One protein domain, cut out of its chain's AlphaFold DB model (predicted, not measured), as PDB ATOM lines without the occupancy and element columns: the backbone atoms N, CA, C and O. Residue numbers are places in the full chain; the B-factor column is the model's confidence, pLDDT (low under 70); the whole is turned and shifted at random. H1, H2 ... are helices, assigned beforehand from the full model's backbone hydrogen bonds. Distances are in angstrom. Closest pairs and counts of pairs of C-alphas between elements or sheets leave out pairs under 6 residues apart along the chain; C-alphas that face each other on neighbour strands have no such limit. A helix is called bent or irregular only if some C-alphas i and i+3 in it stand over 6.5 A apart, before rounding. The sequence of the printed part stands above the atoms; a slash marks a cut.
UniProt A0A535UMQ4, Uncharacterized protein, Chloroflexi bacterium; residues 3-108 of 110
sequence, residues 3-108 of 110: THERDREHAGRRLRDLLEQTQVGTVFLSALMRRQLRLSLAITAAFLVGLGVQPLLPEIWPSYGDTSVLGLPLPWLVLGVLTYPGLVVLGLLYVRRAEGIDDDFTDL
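Overview. This is residues 3 to 108 of the 110 residues of an uncharacterized protein of Chloroflexi bacterium (UniProt A0A535UMQ4). Two long helices, H1 and H2, make a helical hairpin that opens as a narrow, slanted V: they come together along residues 38 to 54 of H1, nearest at Ala 46 and Thr 83, and spread apart away from there, with the long loop of residues 61 to 73 joining them at one end. The kinked H1 runs on past the hairpin as a free arm, residues 3 to 30, and the far end of H2 sticks out with the short H3 in residues 99 to 108. The printed part has 106 residues with three named helices, in the order H1, H2, H3, and no named strand; its class is all helix. The whole is extended, with a radius of gyration of the C-alphas of 24.5 A, and flat, spanning 81 by 42 by 23 A.

Along the chain. H1, the longest helix, covers residues 3 to 60 and measures 80.4 A from first to last C-alpha, beginning with C-alpha 3 at (157.009, 157.603, 177.278). It has a kink of 46 degrees near residue 25, and it is irregular, but only just: C-alphas 55 and 58 are 6.53 A apart. H2, residues 74 to 101, is 41.7 A long and begins with C-alpha 74 at (131.225, 126.229, 238.814). It is neither bent nor irregular, but only just: C-alphas 98 and 101 are 6.4 A apart. H3, residues 103 to 106, ends with C-alpha 106 at (170.283, 120.110, 205.973).

Arrangement. H1 touches H2 with its residues 38 to 54 alone, and the closest C-alphas, those of Ala 46 and Thr 83, are 5.1 A apart. The two form a helical hairpin and run opposite ways at a steep tilt of 39 degrees. H2 and H3 meet only through their link, while H1 and H3 are apart. Between H1 and H2, residues 68 to 69 make a short antiparallel pairing with residues 72 to 73. Of the O i to N i+4 pairs, 45 of 54 in H1 and 21 of 24 in H2 are within hydrogen-bond range; H3 is too short for such a pair, and its one O i to N i+3 pair is not within range.

Size, cuts and confidence. The two C-alphas farthest apart, those of Thr 3 and Pro 62, are 82.1 A from each other. Without the stretches that stand free, the body has 68 residues and spans 46 by 22 by 15 A. The printed part has no cut. The link from H1 to H2, 13 residues, is long, and the link from H2 to H3, 1 residue, is tight. The mean pLDDT of the printed part is 71.8, and 39 residues are under 70: residues 3 to 8, 18 to 32, 34 to 35, 65, and 94 to 108.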
ATOM      1  N   THR A   3     157.458 157.595 175.870       59.56
ATOM      2  CA  THR A   3     157.009 157.603 177.278       59.56
ATOM      3  C   THR A   3     156.235 156.347 177.685       59.56
ATOM      4  O   THR A   3     156.277 155.961 178.847       59.56
ATOM      5  N   HIS A   4     155.596 155.654 176.738       58.53
ATOM      6  CA  HIS A   4     154.781 154.465 177.024       58.53
ATOM      7  C   HIS A   4     155.594 153.192 177.306       58.53
ATOM      8  O   HIS A   4     155.084 152.249 177.908       58.53
ATOM      9  N   GLU A   5     156.848 153.148 176.859       62.78
ATOM     10  CA  GLU A   5     157.725 151.980 176.981       62.78
ATOM     11  C   GLU A   5     158.308 151.871 178.396       62.78
ATOM     12  O   GLU A   5     158.303 150.798 178.999       62.78
ATOM     13  N   ARG A   6     158.649 153.023 178.995       64.69
ATOM     14  CA  ARG A   6     159.102 153.114 180.389       64.69
ATOM     15  C   ARG A   6     158.024 152.686 181.384       64.69
ATOM     16  O   ARG A   6     158.349 152.005 182.348       64.69
ATOM     17  N   ASP A   7     156.752 153.020 181.169       69.81
ATOM     18  CA  ASP A   7     155.671 152.607 182.083       69.81
ATOM     19  C   ASP A   7     155.449 151.087 182.093       69.81
ATOM     20  O   ASP A   7     155.204 150.495 183.148       69.81
ATOM     21  N   ARG A   8     155.611 150.423 180.941       69.62
ATOM     22  CA  ARG A   8     155.517 148.958 180.851       69.62
ATOM     23  C   ARG A   8     156.683 148.264 181.554       69.62
ATOM     24  O   ARG A   8     156.469 147.255 182.225       69.62
ATOM     25  N   GLU A   9     157.888 148.828 181.481       73.75
ATOM     26  CA  GLU A   9     159.050 148.322 182.223       73.75
ATOM     27  C   GLU A   9     158.915 148.480 183.744       73.75
ATOM     28  O   GLU A   9     159.384 147.617 184.488       73.75
ATOM     29  N   HIS A  10     158.283 149.556 184.228       74.69
ATOM     30  CA  HIS A  10     158.048 149.756 185.663       74.69
ATOM     31  C   HIS A  10     156.943 148.838 186.196       74.69
ATOM     32  O   HIS A  10     157.111 148.244 187.262       74.69
ATOM     33  N   ALA A  11     155.843 148.666 185.457       75.81
ATOM     34  CA  ALA A  11     154.796 147.711 185.816       75.81
ATOM     35  C   ALA A  11     155.325 146.264 185.820       75.81
ATOM     36  O   ALA A  11     155.055 145.507 186.750       75.81
ATOM     37  N   GLY A  12     156.146 145.904 184.828       76.81
ATOM     38  CA  GLY A  12     156.784 144.591 184.743       76.81
ATOM     39  C   GLY A  12     157.859 144.341 185.806       76.81
ATOM     40  O   GLY A  12     158.085 143.183 186.154       76.81
ATOM     41  N   ARG A  13     158.508 145.391 186.330       78.75
ATOM     42  CA  ARG A  13     159.394 145.307 187.505       78.75
ATOM     43  C   ARG A  13     158.609 145.163 188.798       78.75
ATOM     44  O   ARG A  13     158.889 144.238 189.533       78.75
ATOM     45  N   ARG A  14     157.559 145.961 189.019       77.88
ATOM     46  CA  ARG A  14     156.688 145.815 190.201       77.88
ATOM     47  C   ARG A  14     156.016 144.451 190.265       77.88
ATOM     48  O   ARG A  14     155.917 143.886 191.340       77.88
ATOM     49  N   LEU A  15     155.555 143.919 189.132       72.44
ATOM     50  CA  LEU A  15     154.987 142.575 189.096       72.44
ATOM     51  C   LEU A  15     156.059 141.520 189.391       72.44
ATOM     52  O   LEU A  15     155.768 140.585 190.116       72.44
ATOM     53  N   ARG A  16     157.292 141.679 188.889       73.69
ATOM     54  CA  ARG A  16     158.418 140.792 189.225       73.69
ATOM     55  C   ARG A  16     158.828 140.883 190.688       73.69
ATOM     56  O   ARG A  16     158.920 139.842 191.308       73.69
ATOM     57  N   ASP A  17     158.949 142.082 191.247       73.44
ATOM     58  CA  ASP A  17     159.231 142.304 192.667       73.44
ATOM     59  C   ASP A  17     158.112 141.731 193.540       73.44
ATOM     60  O   ASP A  17     158.396 141.123 194.560       73.44
ATOM     61  N   LEU A  18     156.842 141.858 193.128       69.50
ATOM     62  CA  LEU A  18     155.699 141.212 193.780       69.50
ATOM     63  C   LEU A  18     155.685 139.695 193.572       69.50
ATOM     64  O   LEU A  18     155.130 139.004 194.416       69.50
ATOM     65  N   LEU A  19     156.251 139.175 192.478       67.81
ATOM     66  CA  LEU A  19     156.390 137.745 192.178       67.81
ATOM     67  C   LEU A  19     157.546 137.098 192.953       67.81
ATOM     68  O   LEU A  19     157.358 136.043 193.546       67.81
ATOM     69  N   GLU A  20     158.691 137.765 193.064       65.94
ATOM     70  CA  GLU A  20     159.789 137.416 193.975       65.94
ATOM     71  C   GLU A  20     159.346 137.579 195.434       65.94
ATOM     72  O   GLU A  20     159.543 136.677 196.251       65.94
ATOM     73  N   GLN A  21     158.621 138.657 195.756       61.53
ATOM     74  CA  GLN A  21     157.940 138.808 197.041       61.53
ATOM     75  C   GLN A  21     156.758 137.866 197.213       61.53
ATOM     76  O   GLN A  21     156.362 137.712 198.351       61.53
ATOM     77  N   THR A  22     156.168 137.237 196.194       61.25
ATOM     78  CA  THR A  22     155.171 136.167 196.404       61.25
ATOM     79  C   THR A  22     155.840 134.810 196.451       61.25
ATOM     80  O   THR A  22     155.323 133.940 197.130       61.25
ATOM     81  N   GLN A  23     157.020 134.603 195.878       63.16
ATOM     82  CA  GLN A  23     157.819 133.416 196.170       63.16
ATOM     83  C   GLN A  23     158.282 133.428 197.638       63.16
ATOM     84  O   GLN A  23     158.054 132.465 198.362       63.16
ATOM     85  N   VAL A  24     158.807 134.553 198.133       61.50
ATOM     86  CA  VAL A  24     159.122 134.741 199.566       61.50
ATOM     87  C   VAL A  24     157.847 134.941 200.405       61.50
ATOM     88  O   VAL A  24     157.723 134.476 201.538       61.50
ATOM     89  N   GLY A  25     156.845 135.599 199.838       61.47
ATOM     90  CA  GLY A  25     155.594 135.946 200.507       61.47
ATOM     91  C   GLY A  25     154.598 134.810 200.581       61.47
ATOM     92  O   GLY A  25     153.762 134.853 201.465       61.47
ATOM     93  N   THR A  26     154.683 133.771 199.750       64.62
ATOM     94  CA  THR A  26     153.893 132.539 199.913       64.62
ATOM     95  C   THR A  26     154.402 131.733 201.097       64.62
ATOM     96  O   THR A  26     153.587 131.178 201.830       64.62
ATOM     97  N   VAL A  27     155.711 131.736 201.369       68.69
ATOM     98  CA  VAL A  27     156.284 131.170 202.602       68.69
ATOM     99  C   VAL A  27     155.821 131.975 203.823       68.69
ATOM    100  O   VAL A  27     155.324 131.407 204.794       68.69
ATOM    101  N   PHE A  28     155.867 133.309 203.754       66.19
ATOM    102  CA  PHE A  28     155.368 134.165 204.837       66.19
ATOM    103  C   PHE A  28     153.842 134.057 205.041       66.19
ATOM    104  O   PHE A  28     153.383 133.907 206.175       66.19
ATOM    105  N   LEU A  29     153.042 134.065 203.968       68.06
ATOM    106  CA  LEU A  29     151.586 133.890 204.026       68.06
ATOM    107  C   LEU A  29     151.214 132.502 204.528       68.06
ATOM    108  O   LEU A  29     150.285 132.391 205.317       68.06
ATOM    109  N   SER A  30     151.899 131.443 204.098       65.81
ATOM    110  CA  SER A  30     151.607 130.083 204.567       65.81
ATOM    111  C   SER A  30     151.977 129.906 206.040       65.81
ATOM    112  O   SER A  30     151.225 129.267 206.784       65.81
ATOM    113  N   ALA A  31     153.050 130.554 206.503       66.44
ATOM    114  CA  ALA A  31     153.368 130.662 207.923       66.44
ATOM    115  C   ALA A  31     152.284 131.442 208.692       66.44
ATOM    116  O   ALA A  31     151.851 130.996 209.759       66.44
ATOM    117  N   LEU A  32     151.788 132.558 208.146       68.12
ATOM    118  CA  LEU A  32     150.733 133.366 208.763       68.12
ATOM    119  C   LEU A  32     149.377 132.638 208.782       68.12
ATOM    120  O   LEU A  32     148.727 132.580 209.821       68.12
ATOM    121  N   MET A  33     148.980 132.002 207.679       70.56
ATOM    122  CA  MET A  33     147.762 131.194 207.583       70.56
ATOM    123  C   MET A  33     147.823 129.994 208.523       70.56
ATOM    124  O   MET A  33     146.830 129.709 209.185       70.56
ATOM    125  N   ARG A  34     148.974 129.320 208.674       69.38
ATOM    126  CA  ARG A  34     149.129 128.263 209.696       69.38
ATOM    127  C   ARG A  34     149.021 128.808 211.112       69.38
ATOM    128  O   ARG A  34     148.423 128.137 211.952       69.38
ATOM    129  N   ARG A  35     149.577 129.991 211.391       69.62
ATOM    130  CA  ARG A  35     149.425 130.663 212.695       69.62
ATOM    131  C   ARG A  35     147.958 130.987 212.978       69.62
ATOM    132  O   ARG A  35     147.465 130.686 214.060       69.62
ATOM    133  N   GLN A  36     147.246 131.516 211.989       80.50
ATOM    134  CA  GLN A  36     145.857 131.941 212.136       80.50
ATOM    135  C   GLN A  36     144.875 130.765 212.189       80.50
ATOM    136  O   GLN A  36     144.004 130.745 213.053       80.50
ATOM    137  N   LEU A  37     145.058 129.738 211.351       75.38
ATOM    138  CA  LEU A  37     144.268 128.502 211.399       75.38
ATOM    139  C   LEU A  37     144.422 127.791 212.737       75.38
ATOM    140  O   LEU A  37     143.447 127.273 213.270       75.38
ATOM    141  N   ARG A  38     145.631 127.785 213.301       73.12
ATOM    142  CA  ARG A  38     145.876 127.187 214.615       73.12
ATOM    143  C   ARG A  38     145.208 127.960 215.742       73.12
ATOM    144  O   ARG A  38     144.632 127.318 216.610       73.12
ATOM    145  N   LEU A  39     145.248 129.295 215.722       80.06
ATOM    146  CA  LEU A  39     144.528 130.111 216.703       80.06
ATOM    147  C   LEU A  39     143.018 129.857 216.613       80.06
ATOM    148  O   LEU A  39     142.376 129.601 217.630       80.06
ATOM    149  N   SER A  40     142.470 129.842 215.397       80.56
ATOM    150  CA  SER A  40     141.061 129.513 215.176       80.56
ATOM    151  C   SER A  40     140.725 128.111 215.679       80.56
ATOM    152  O   SER A  40     139.760 127.958 216.415       80.56
ATOM    153  N   LEU A  41     141.549 127.102 215.376       79.50
ATOM    154  CA  LEU A  41     141.338 125.730 215.846       79.50
ATOM    155  C   LEU A  41     141.440 125.622 217.375       79.50
ATOM    156  O   LEU A  41     140.685 124.863 217.974       79.50
ATOM    157  N   ALA A  42     142.322 126.401 218.009       79.31
ATOM    158  CA  ALA A  42     142.432 126.484 219.464       79.31
ATOM    159  C   ALA A  42     141.154 127.026 220.096       79.31
ATOM    160  O   ALA A  42     140.617 126.426 221.026       79.31
ATOM    161  N   ILE A  43     140.655 128.141 219.562       80.44
ATOM    162  CA  ILE A  43     139.418 128.772 220.016       80.44
ATOM    163  C   ILE A  43     138.242 127.817 219.796       80.44
ATOM    164  O   ILE A  43     137.466 127.589 220.721       80.44
ATOM    165  N   THR A  44     138.139 127.197 218.616       83.06
ATOM    166  CA  THR A  44     137.101 126.202 218.313       83.06
ATOM    167  C   THR A  44     137.166 125.008 219.262       83.06
ATOM    168  O   THR A  44     136.132 124.599 219.779       83.06
ATOM    169  N   ALA A  45     138.353 124.460 219.533       80.94
ATOM    170  CA  ALA A  45     138.514 123.329 220.442       80.94
ATOM    171  C   ALA A  45     138.136 123.698 221.883       80.94
ATOM    172  O   ALA A  45     137.374 122.968 222.510       80.94
ATOM    173  N   ALA A  46     138.599 124.844 222.388       80.56
ATOM    174  CA  ALA A  46     138.224 125.328 223.714       80.56
ATOM    175  C   ALA A  46     136.705 125.531 223.835       80.56
ATOM    176  O   ALA A  46     136.096 125.128 224.826       80.56
ATOM    177  N   PHE A  47     136.083 126.087 222.795       82.62
ATOM    178  CA  PHE A  47     134.640 126.284 222.739       82.62
ATOM    179  C   PHE A  47     133.875 124.954 222.717       82.62
ATOM    180  O   PHE A  47     132.941 124.772 223.494       82.62
ATOM    181  N   LEU A  48     134.299 123.995 221.887       84.50
ATOM    182  CA  LEU A  48     133.709 122.653 221.825       84.50
ATOM    183  C   LEU A  48     133.852 121.899 223.145       84.50
ATOM    184  O   LEU A  48     132.918 121.224 223.558       84.50
ATOM    185  N   VAL A  49     134.991 122.027 223.822       81.62
ATOM    186  CA  VAL A  49     135.214 121.424 225.139       81.62
ATOM    187  C   VAL A  49     134.306 122.072 226.187       81.62
ATOM    188  O   VAL A  49     133.631 121.361 226.927       81.62
ATOM    189  N   GLY A  50     134.225 123.404 226.222       79.31
ATOM    190  CA  GLY A  50     133.353 124.126 227.152       79.31
ATOM    191  C   GLY A  50     131.865 123.817 226.953       79.31
ATOM    192  O   GLY A  50     131.127 123.672 227.931       79.31
ATOM    193  N   LEU A  51     131.429 123.668 225.699       82.94
ATOM    194  CA  LEU A  51     130.063 123.260 225.371       82.94
ATOM    195  C   LEU A  51     129.820 121.772 225.612       82.94
ATOM    196  O   LEU A  51     128.760 121.417 226.111       82.94
ATOM    197  N   GLY A  52     130.777 120.914 225.266       81.69
ATOM    198  CA  GLY A  52     130.653 119.463 225.360       81.69
ATOM    199  C   GLY A  52     130.694 118.954 226.793       81.69
ATOM    200  O   GLY A  52     130.004 117.996 227.110       81.69
ATOM    201  N   VAL A  53     131.436 119.609 227.689       77.81
ATOM    202  CA  VAL A  53     131.496 119.198 229.098       77.81
ATOM    203  C   VAL A  53     130.181 119.504 229.830       77.81
ATOM    204  O   VAL A  53     129.753 118.733 230.685       77.81
ATOM    205  N   GLN A  54     129.498 120.588 229.444       71.94
ATOM    206  CA  GLN A  54     128.280 121.089 230.086       71.94
ATOM    207  C   GLN A  54     127.119 120.082 230.167       71.94
ATOM    208  O   GLN A  54     126.528 119.981 231.238       71.94
ATOM    209  N   PRO A  55     126.779 119.321 229.108       79.88
ATOM    210  CA  PRO A  55     125.747 118.292 229.189       79.88
ATOM    211  C   PRO A  55     126.183 117.029 229.945       79.88
ATOM    212  O   PRO A  55     125.314 116.340 230.465       79.88
ATOM    213  N   LEU A  56     127.486 116.725 230.049       77.50
ATOM    214  CA  LEU A  56     127.972 115.527 230.759       77.50
ATOM    215  C   LEU A  56     128.064 115.719 232.280       77.50
ATOM    216  O   LEU A  56     127.947 114.766 233.045       77.50
ATOM    217  N   LEU A  57     128.292 116.946 232.744       76.38
ATOM    218  CA  LEU A  57     128.518 117.236 234.164       76.38
ATOM    219  C   LEU A  57     127.306 116.988 235.090       76.38
ATOM    220  O   LEU A  57     127.524 116.440 236.172       76.38
ATOM    221  N   PRO A  58     126.052 117.311 234.714       76.19
ATOM    222  CA  PRO A  58     124.876 117.042 235.543       76.19
ATOM    223  C   PRO A  58     124.613 115.550 235.767       76.19
ATOM    224  O   PRO A  58     124.048 115.177 236.791       76.19
ATOM    225  N   GLU A  59     125.031 114.703 234.826       80.19
ATOM    226  CA  GLU A  59     124.860 113.248 234.901       80.19
ATOM    227  C   GLU A  59     125.730 112.632 236.009       80.19
ATOM    228  O   GLU A  59     125.351 111.642 236.633       80.19
ATOM    229  N   ILE A  60     126.872 113.260 236.303       77.94
ATOM    230  CA  ILE A  60     127.824 112.819 237.332       77.94
ATOM    231  C   ILE A  60     127.606 113.588 238.642       77.94
ATOM    232  O   ILE A  60     127.769 113.029 239.728       77.94
ATOM    233  N   TRP A  61     127.236 114.870 238.558       76.50
ATOM    234  CA  TRP A  61     127.105 115.752 239.714       76.50
ATOM    235  C   TRP A  61     125.817 116.597 239.630       76.50
ATOM    236  O   TRP A  61     125.816 117.680 239.043       76.50
ATOM    237  N   PRO A  62     124.711 116.150 240.254       74.19
ATOM    238  CA  PRO A  62     123.395 116.778 240.093       74.19
ATOM    239  C   PRO A  62     123.329 118.235 240.574       74.19
ATOM    240  O   PRO A  62     122.514 119.011 240.094       74.19
ATOM    241  N   SER A  63     124.208 118.626 241.501       72.25
ATOM    242  CA  SER A  63     124.304 119.990 242.033       72.25
ATOM    243  C   SER A  63     125.216 120.912 241.216       72.25
ATOM    244  O   SER A  63     125.447 122.049 241.621       72.25
ATOM    245  N   TYR A  64     125.771 120.458 240.087       71.88
ATOM    246  CA  TYR A  64     126.787 121.200 239.335       71.88
ATOM    247  C   TYR A  64     126.311 122.578 238.844       71.88
ATOM    248  O   TYR A  64     127.074 123.541 238.889       71.88
ATOM    249  N   GLY A  65     125.045 122.690 238.429       68.81
ATOM    250  CA  GLY A  65     124.452 123.956 237.981       68.81
ATOM    251  C   GLY A  65     124.196 124.967 239.105       68.81
ATOM    252  O   GLY A  65     124.306 126.167 238.872       68.81
ATOM    253  N   ASP A  66     123.930 124.488 240.322       76.00
ATOM    254  CA  ASP A  66     123.620 125.333 241.486       76.00
ATOM    255  C   ASP A  66     124.855 125.648 242.342       76.00
ATOM    256  O   ASP A  66     124.826 126.508 243.226       76.00
ATOM    257  N   THR A  67     125.972 124.960 242.092       77.19
ATOM    258  CA  THR A  67     127.193 125.149 242.872       77.19
ATOM    259  C   THR A  67     127.915 126.411 242.409       77.19
ATOM    260  O   THR A  67     128.363 126.523 241.268       77.19
ATOM    261  N   SER A  68     128.077 127.358 243.329       80.19
ATOM    262  CA  SER A  68     128.859 128.574 243.118       80.19
ATOM    263  C   SER A  68     130.051 128.597 244.070       80.19
ATOM    264  O   SER A  68     129.894 128.395 245.272       80.19
ATOM    265  N   VAL A  69     131.246 128.866 243.549       79.44
ATOM    266  CA  VAL A  69     132.468 129.061 244.341       79.44
ATOM    267  C   VAL A  69     132.823 130.538 244.309       79.44
ATOM    268  O   VAL A  69     132.935 131.124 243.238       79.44
ATOM    269  N   LEU A  70     132.981 131.155 245.487       81.00
ATOM    270  CA  LEU A  70     133.263 132.596 245.624       81.00
ATOM    271  C   LEU A  70     132.231 133.496 244.907       81.00
ATOM    272  O   LEU A  70     132.549 134.604 244.488       81.00
ATOM    273  N   GLY A  71     130.991 133.017 244.756       79.62
ATOM    274  CA  GLY A  71     129.930 133.718 244.026       79.62
ATOM    275  C   GLY A  71     129.974 133.548 242.503       79.62
ATOM    276  O   GLY A  71     129.112 134.100 241.824       79.62
ATOM    277  N   LEU A  72     130.924 132.776 241.958       79.31
ATOM    278  CA  LEU A  72     130.954 132.410 240.544       79.31
ATOM    279  C   LEU A  72     130.440 130.976 240.339       79.31
ATOM    280  O   LEU A  72     130.903 130.064 241.028       79.31
ATOM    281  N   PRO A  73     129.535 130.743 239.374       80.81
ATOM    282  CA  PRO A  73     129.047 129.402 239.077       80.81
ATOM    283  C   PRO A  73     130.194 128.488 238.622       80.81
ATOM    284  O   PRO A  73     131.012 128.868 237.778       80.81
ATOM    285  N   LEU A  74     130.235 127.262 239.156       80.12
ATOM    286  CA  LEU A  74     131.225 126.229 238.814       80.12
ATOM    287  C   LEU A  74     131.420 126.017 237.300       80.12
ATOM    288  O   LEU A  74     132.575 125.949 236.871       80.12
ATOM    289  N   PRO A  75     130.349 125.993 236.474       77.69
ATOM    290  CA  PRO A  75     130.455 125.953 235.014       77.69
ATOM    291  C   PRO A  75     131.439 126.962 234.420       77.69
ATOM    292  O   PRO A  75     132.203 126.635 233.512       77.69
ATOM    293  N   TRP A  76     131.445 128.185 234.952       78.44
ATOM    294  CA  TRP A  76     132.281 129.284 234.475       78.44
ATOM    295  C   TRP A  76     133.749 129.091 234.851       78.44
ATOM    296  O   TRP A  76     134.644 129.373 234.053       78.44
ATOM    297  N   LEU A  77     133.999 128.560 236.050       79.12
ATOM    298  CA  LEU A  77     135.339 128.195 236.504       79.12
ATOM    299  C   LEU A  77     135.917 127.058 235.667       79.12
ATOM    300  O   LEU A  77     137.068 127.148 235.253       79.12
ATOM    301  N   VAL A  78     135.124 126.031 235.364       76.88
ATOM    302  CA  VAL A  78     135.559 124.937 234.487       76.88
ATOM    303  C   VAL A  78     135.839 125.456 233.082       76.88
ATOM    304  O   VAL A  78     136.881 125.134 232.523       76.88
ATOM    305  N   LEU A  79     134.993 126.334 232.538       76.12
ATOM    306  CA  LEU A  79     135.280 127.019 231.276       76.12
ATOM    307  C   LEU A  79     136.623 127.749 231.329       76.12
ATOM    308  O   LEU A  79     137.459 127.522 230.460       76.12
ATOM    309  N   GLY A  80     136.869 128.565 232.353       78.06
ATOM    310  CA  GLY A  80     138.127 129.296 232.516       78.06
ATOM    311  C   GLY A  80     139.347 128.379 232.651       78.06
ATOM    312  O   GLY A  80     140.309 128.526 231.897       78.06
ATOM    313  N   VAL A  81     139.291 127.408 233.564       77.62
ATOM    314  CA  VAL A  81     140.385 126.474 233.891       77.62
ATOM    315  C   VAL A  81     140.633 125.449 232.791       77.62
ATOM    316  O   VAL A  81     141.729 124.919 232.708       77.62
ATOM    317  N   LEU A  82     139.669 125.149 231.928       73.44
ATOM    318  CA  LEU A  82     139.884 124.215 230.821       73.44
ATOM    319  C   LEU A  82     140.310 124.961 229.550       73.44
ATOM    320  O   LEU A  82     141.190 124.507 228.818       73.44
ATOM    321  N   THR A  83     139.758 126.159 229.336       75.31
ATOM    322  CA  THR A  83     140.066 127.015 228.183       75.31
ATOM    323  C   THR A  83     141.475 127.586 228.276       75.31
ATOM    324  O   THR A  83     142.262 127.394 227.355       75.31
ATOM    325  N   TYR A  84     141.843 128.251 229.377       74.56
ATOM    326  CA  TYR A  84     143.145 128.927 229.474       74.56
ATOM    327  C   TYR A  84     144.340 127.965 229.367       74.56
ATOM    328  O   TYR A  84     145.202 128.180 228.513       74.56
ATOM    329  N   PRO A  85     144.411 126.878 230.157       77.88
ATOM    330  CA  PRO A  85     145.462 125.874 230.030       77.88
ATOM    331  C   PRO A  85     145.418 125.161 228.685       77.88
ATOM    332  O   PRO A  85     146.474 124.893 228.123       77.88
ATOM    333  N   GLY A  86     144.225 124.918 228.129       75.06
ATOM    334  CA  GLY A  86     144.073 124.404 226.769       75.06
ATOM    335  C   GLY A  86     144.764 125.301 225.738       75.06
ATOM    336  O   GLY A  86     145.555 124.809 224.933       75.06
ATOM    337  N   LEU A  87     144.552 126.620 225.816       74.12
ATOM    338  CA  LEU A  87     145.231 127.604 224.966       74.12
ATOM    339  C   LEU A  87     146.750 127.605 225.182       74.12
ATOM    340  O   LEU A  87     147.500 127.650 224.207       74.12
ATOM    341  N   VAL A  88     147.213 127.530 226.432       76.06
ATOM    342  CA  VAL A  88     148.649 127.497 226.757       76.06
ATOM    343  C   VAL A  88     149.308 126.230 226.207       76.06
ATOM    344  O   VAL A  88     150.340 126.319 225.547       76.06
ATOM    345  N   VAL A  89     148.706 125.054 226.407       79.75
ATOM    346  CA  VAL A  89     149.209 123.773 225.885       79.75
ATOM    347  C   VAL A  89     149.252 123.788 224.359       79.75
ATOM    348  O   VAL A  89     150.249 123.359 223.773       79.75
ATOM    349  N   LEU A  90     148.223 124.331 223.700       72.62
ATOM    350  CA  LEU A  90     148.230 124.479 222.246       72.62
ATOM    351  C   LEU A  90     149.301 125.462 221.765       72.62
ATOM    352  O   LEU A  90     149.960 125.191 220.763       72.62
ATOM    353  N   GLY A  91     149.509 126.567 222.486       73.38
ATOM    354  CA  GLY A  91     150.588 127.522 222.229       73.38
ATOM    355  C   GLY A  91     151.976 126.887 222.358       73.38
ATOM    356  O   GLY A  91     152.836 127.097 221.504       73.38
ATOM    357  N   LEU A  92     152.180 126.034 223.363       72.88
ATOM    358  CA  LEU A  92     153.434 125.301 223.565       72.88
ATOM    359  C   LEU A  92     153.663 124.228 222.491       72.88
ATOM    360  O   LEU A  92     154.766 124.113 221.956       72.88
ATOM    361  N   LEU A  93     152.625 123.465 222.132       73.00
ATOM    362  CA  LEU A  93     152.669 122.524 221.003       73.00
ATOM    363  C   LEU A  93     152.934 123.246 219.675       73.00
ATOM    364  O   LEU A  93     153.596 122.690 218.798       73.00
ATOM    365  N   TYR A  94     152.432 124.474 219.526       67.31
ATOM    366  CA  TYR A  94     152.681 125.332 218.373       67.31
ATOM    367  C   TYR A  94     154.156 125.739 218.265       67.31
ATOM    368  O   TYR A  94     154.727 125.559 217.190       67.31
ATOM    369  N   VAL A  95     154.771 126.216 219.354       67.12
ATOM    370  CA  VAL A  95     156.200 126.585 219.374       67.12
ATOM    371  C   VAL A  95     157.066 125.372 219.032       67.12
ATOM    372  O   VAL A  95     157.860 125.433 218.098       67.12
ATOM    373  N   ARG A  96     156.807 124.222 219.665       64.12
ATOM    374  CA  ARG A  96     157.574 122.984 219.427       64.12
ATOM    375  C   ARG A  96     157.459 122.424 218.008       64.12
ATOM    376  O   ARG A  96     158.369 121.765 217.531       64.12
ATOM    377  N   ARG A  97     156.329 122.635 217.324       60.16
ATOM    378  CA  ARG A  97     156.118 122.175 215.933       60.16
ATOM    379  C   ARG A  97     156.626 123.172 214.892       60.16
ATOM    380  O   ARG A  97     156.678 122.811 213.721       60.16
ATOM    381  N   ALA A  98     156.911 124.412 215.283       57.50
ATOM    382  CA  ALA A  98     157.501 125.415 214.402       57.50
ATOM    383  C   ALA A  98     159.021 125.234 214.261       57.50
ATOM    384  O   ALA A  98     159.566 125.614 213.236       57.50
ATOM    385  N   GLU A  99     159.667 124.607 215.245       55.50
ATOM    386  CA  GLU A  99     161.110 124.319 215.236       55.50
ATOM    387  C   GLU A  99     161.485 123.120 214.345       55.50
ATOM    388  O   GLU A  99     162.622 123.014 213.915       55.50
ATOM    389  N   GLY A 100     160.536 122.243 213.998       56.12
ATOM    390  CA  GLY A 100     160.810 121.014 213.236       56.12
ATOM    391  C   GLY A 100     160.727 121.125 211.709       56.12
ATOM    392  O   GLY A 100     160.477 120.111 211.067       56.12
ATOM    393  N   ILE A 101     160.820 122.326 211.123       49.16
ATOM    394  CA  ILE A 101     160.739 122.512 209.655       49.16
ATOM    395  C   ILE A 101     162.127 122.684 209.009       49.16
ATOM    396  O   ILE A 101     162.248 122.473 207.807       49.16
ATOM    397  N   ASP A 102     163.175 122.962 209.786       50.44
ATOM    398  CA  ASP A 102     164.521 123.197 209.236       50.44
ATOM    399  C   ASP A 102     165.391 121.927 209.111       50.44
ATOM    400  O   ASP A 102     166.393 121.944 208.395       50.44
ATOM    401  N   ASP A 103     165.001 120.799 209.716       52.94
ATOM    402  CA  ASP A 103     165.834 119.582 209.695       52.94
ATOM    403  C   ASP A 103     165.814 118.829 208.351       52.94
ATOM    404  O   ASP A 103     166.736 118.073 208.064       52.94
ATOM    405  N   ASP A 104     164.839 119.082 207.474       55.09
ATOM    406  CA  ASP A 104     164.733 118.382 206.180       55.09
ATOM    407  C   ASP A 104     165.569 119.049 205.065       55.09
ATOM    408  O   ASP A 104     165.745 118.492 203.984       55.09
ATOM    409  N   PHE A 105     166.109 120.254 205.307       52.84
ATOM    410  CA  PHE A 105     166.920 120.981 204.316       52.84
ATOM    411  C   PHE A 105     168.430 120.789 204.501       52.84
ATOM    412  O   PHE A 105     169.196 121.006 203.563       52.84
ATOM    413  N   THR A 106     168.862 120.361 205.689       54.84
ATOM    414  CA  THR A 106     170.283 120.110 205.973       54.84
ATOM    415  C   THR A 106     170.709 118.710 205.513       54.84
ATOM    416  O   THR A 106     171.848 118.539 205.090       54.84
ATOM    417  N   ASP A 107     169.780 117.748 205.483       56.88
ATOM    418  CA  ASP A 107     170.022 116.379 204.991       56.88
ATOM    419  C   ASP A 107     170.086 116.300 203.449       56.88
ATOM    420  O   ASP A 107     170.664 115.379 202.885       56.88
ATOM    421  N   LEU A 108     169.557 117.309 202.743       60.53
ATOM    422  CA  LEU A 108     169.658 117.438 201.280       60.53
ATOM    423  C   LEU A 108     170.933 118.165 200.808       60.53
ATOM    424  O   LEU A 108     171.176 118.251 199.602       60.53
TER     425      LEU A 108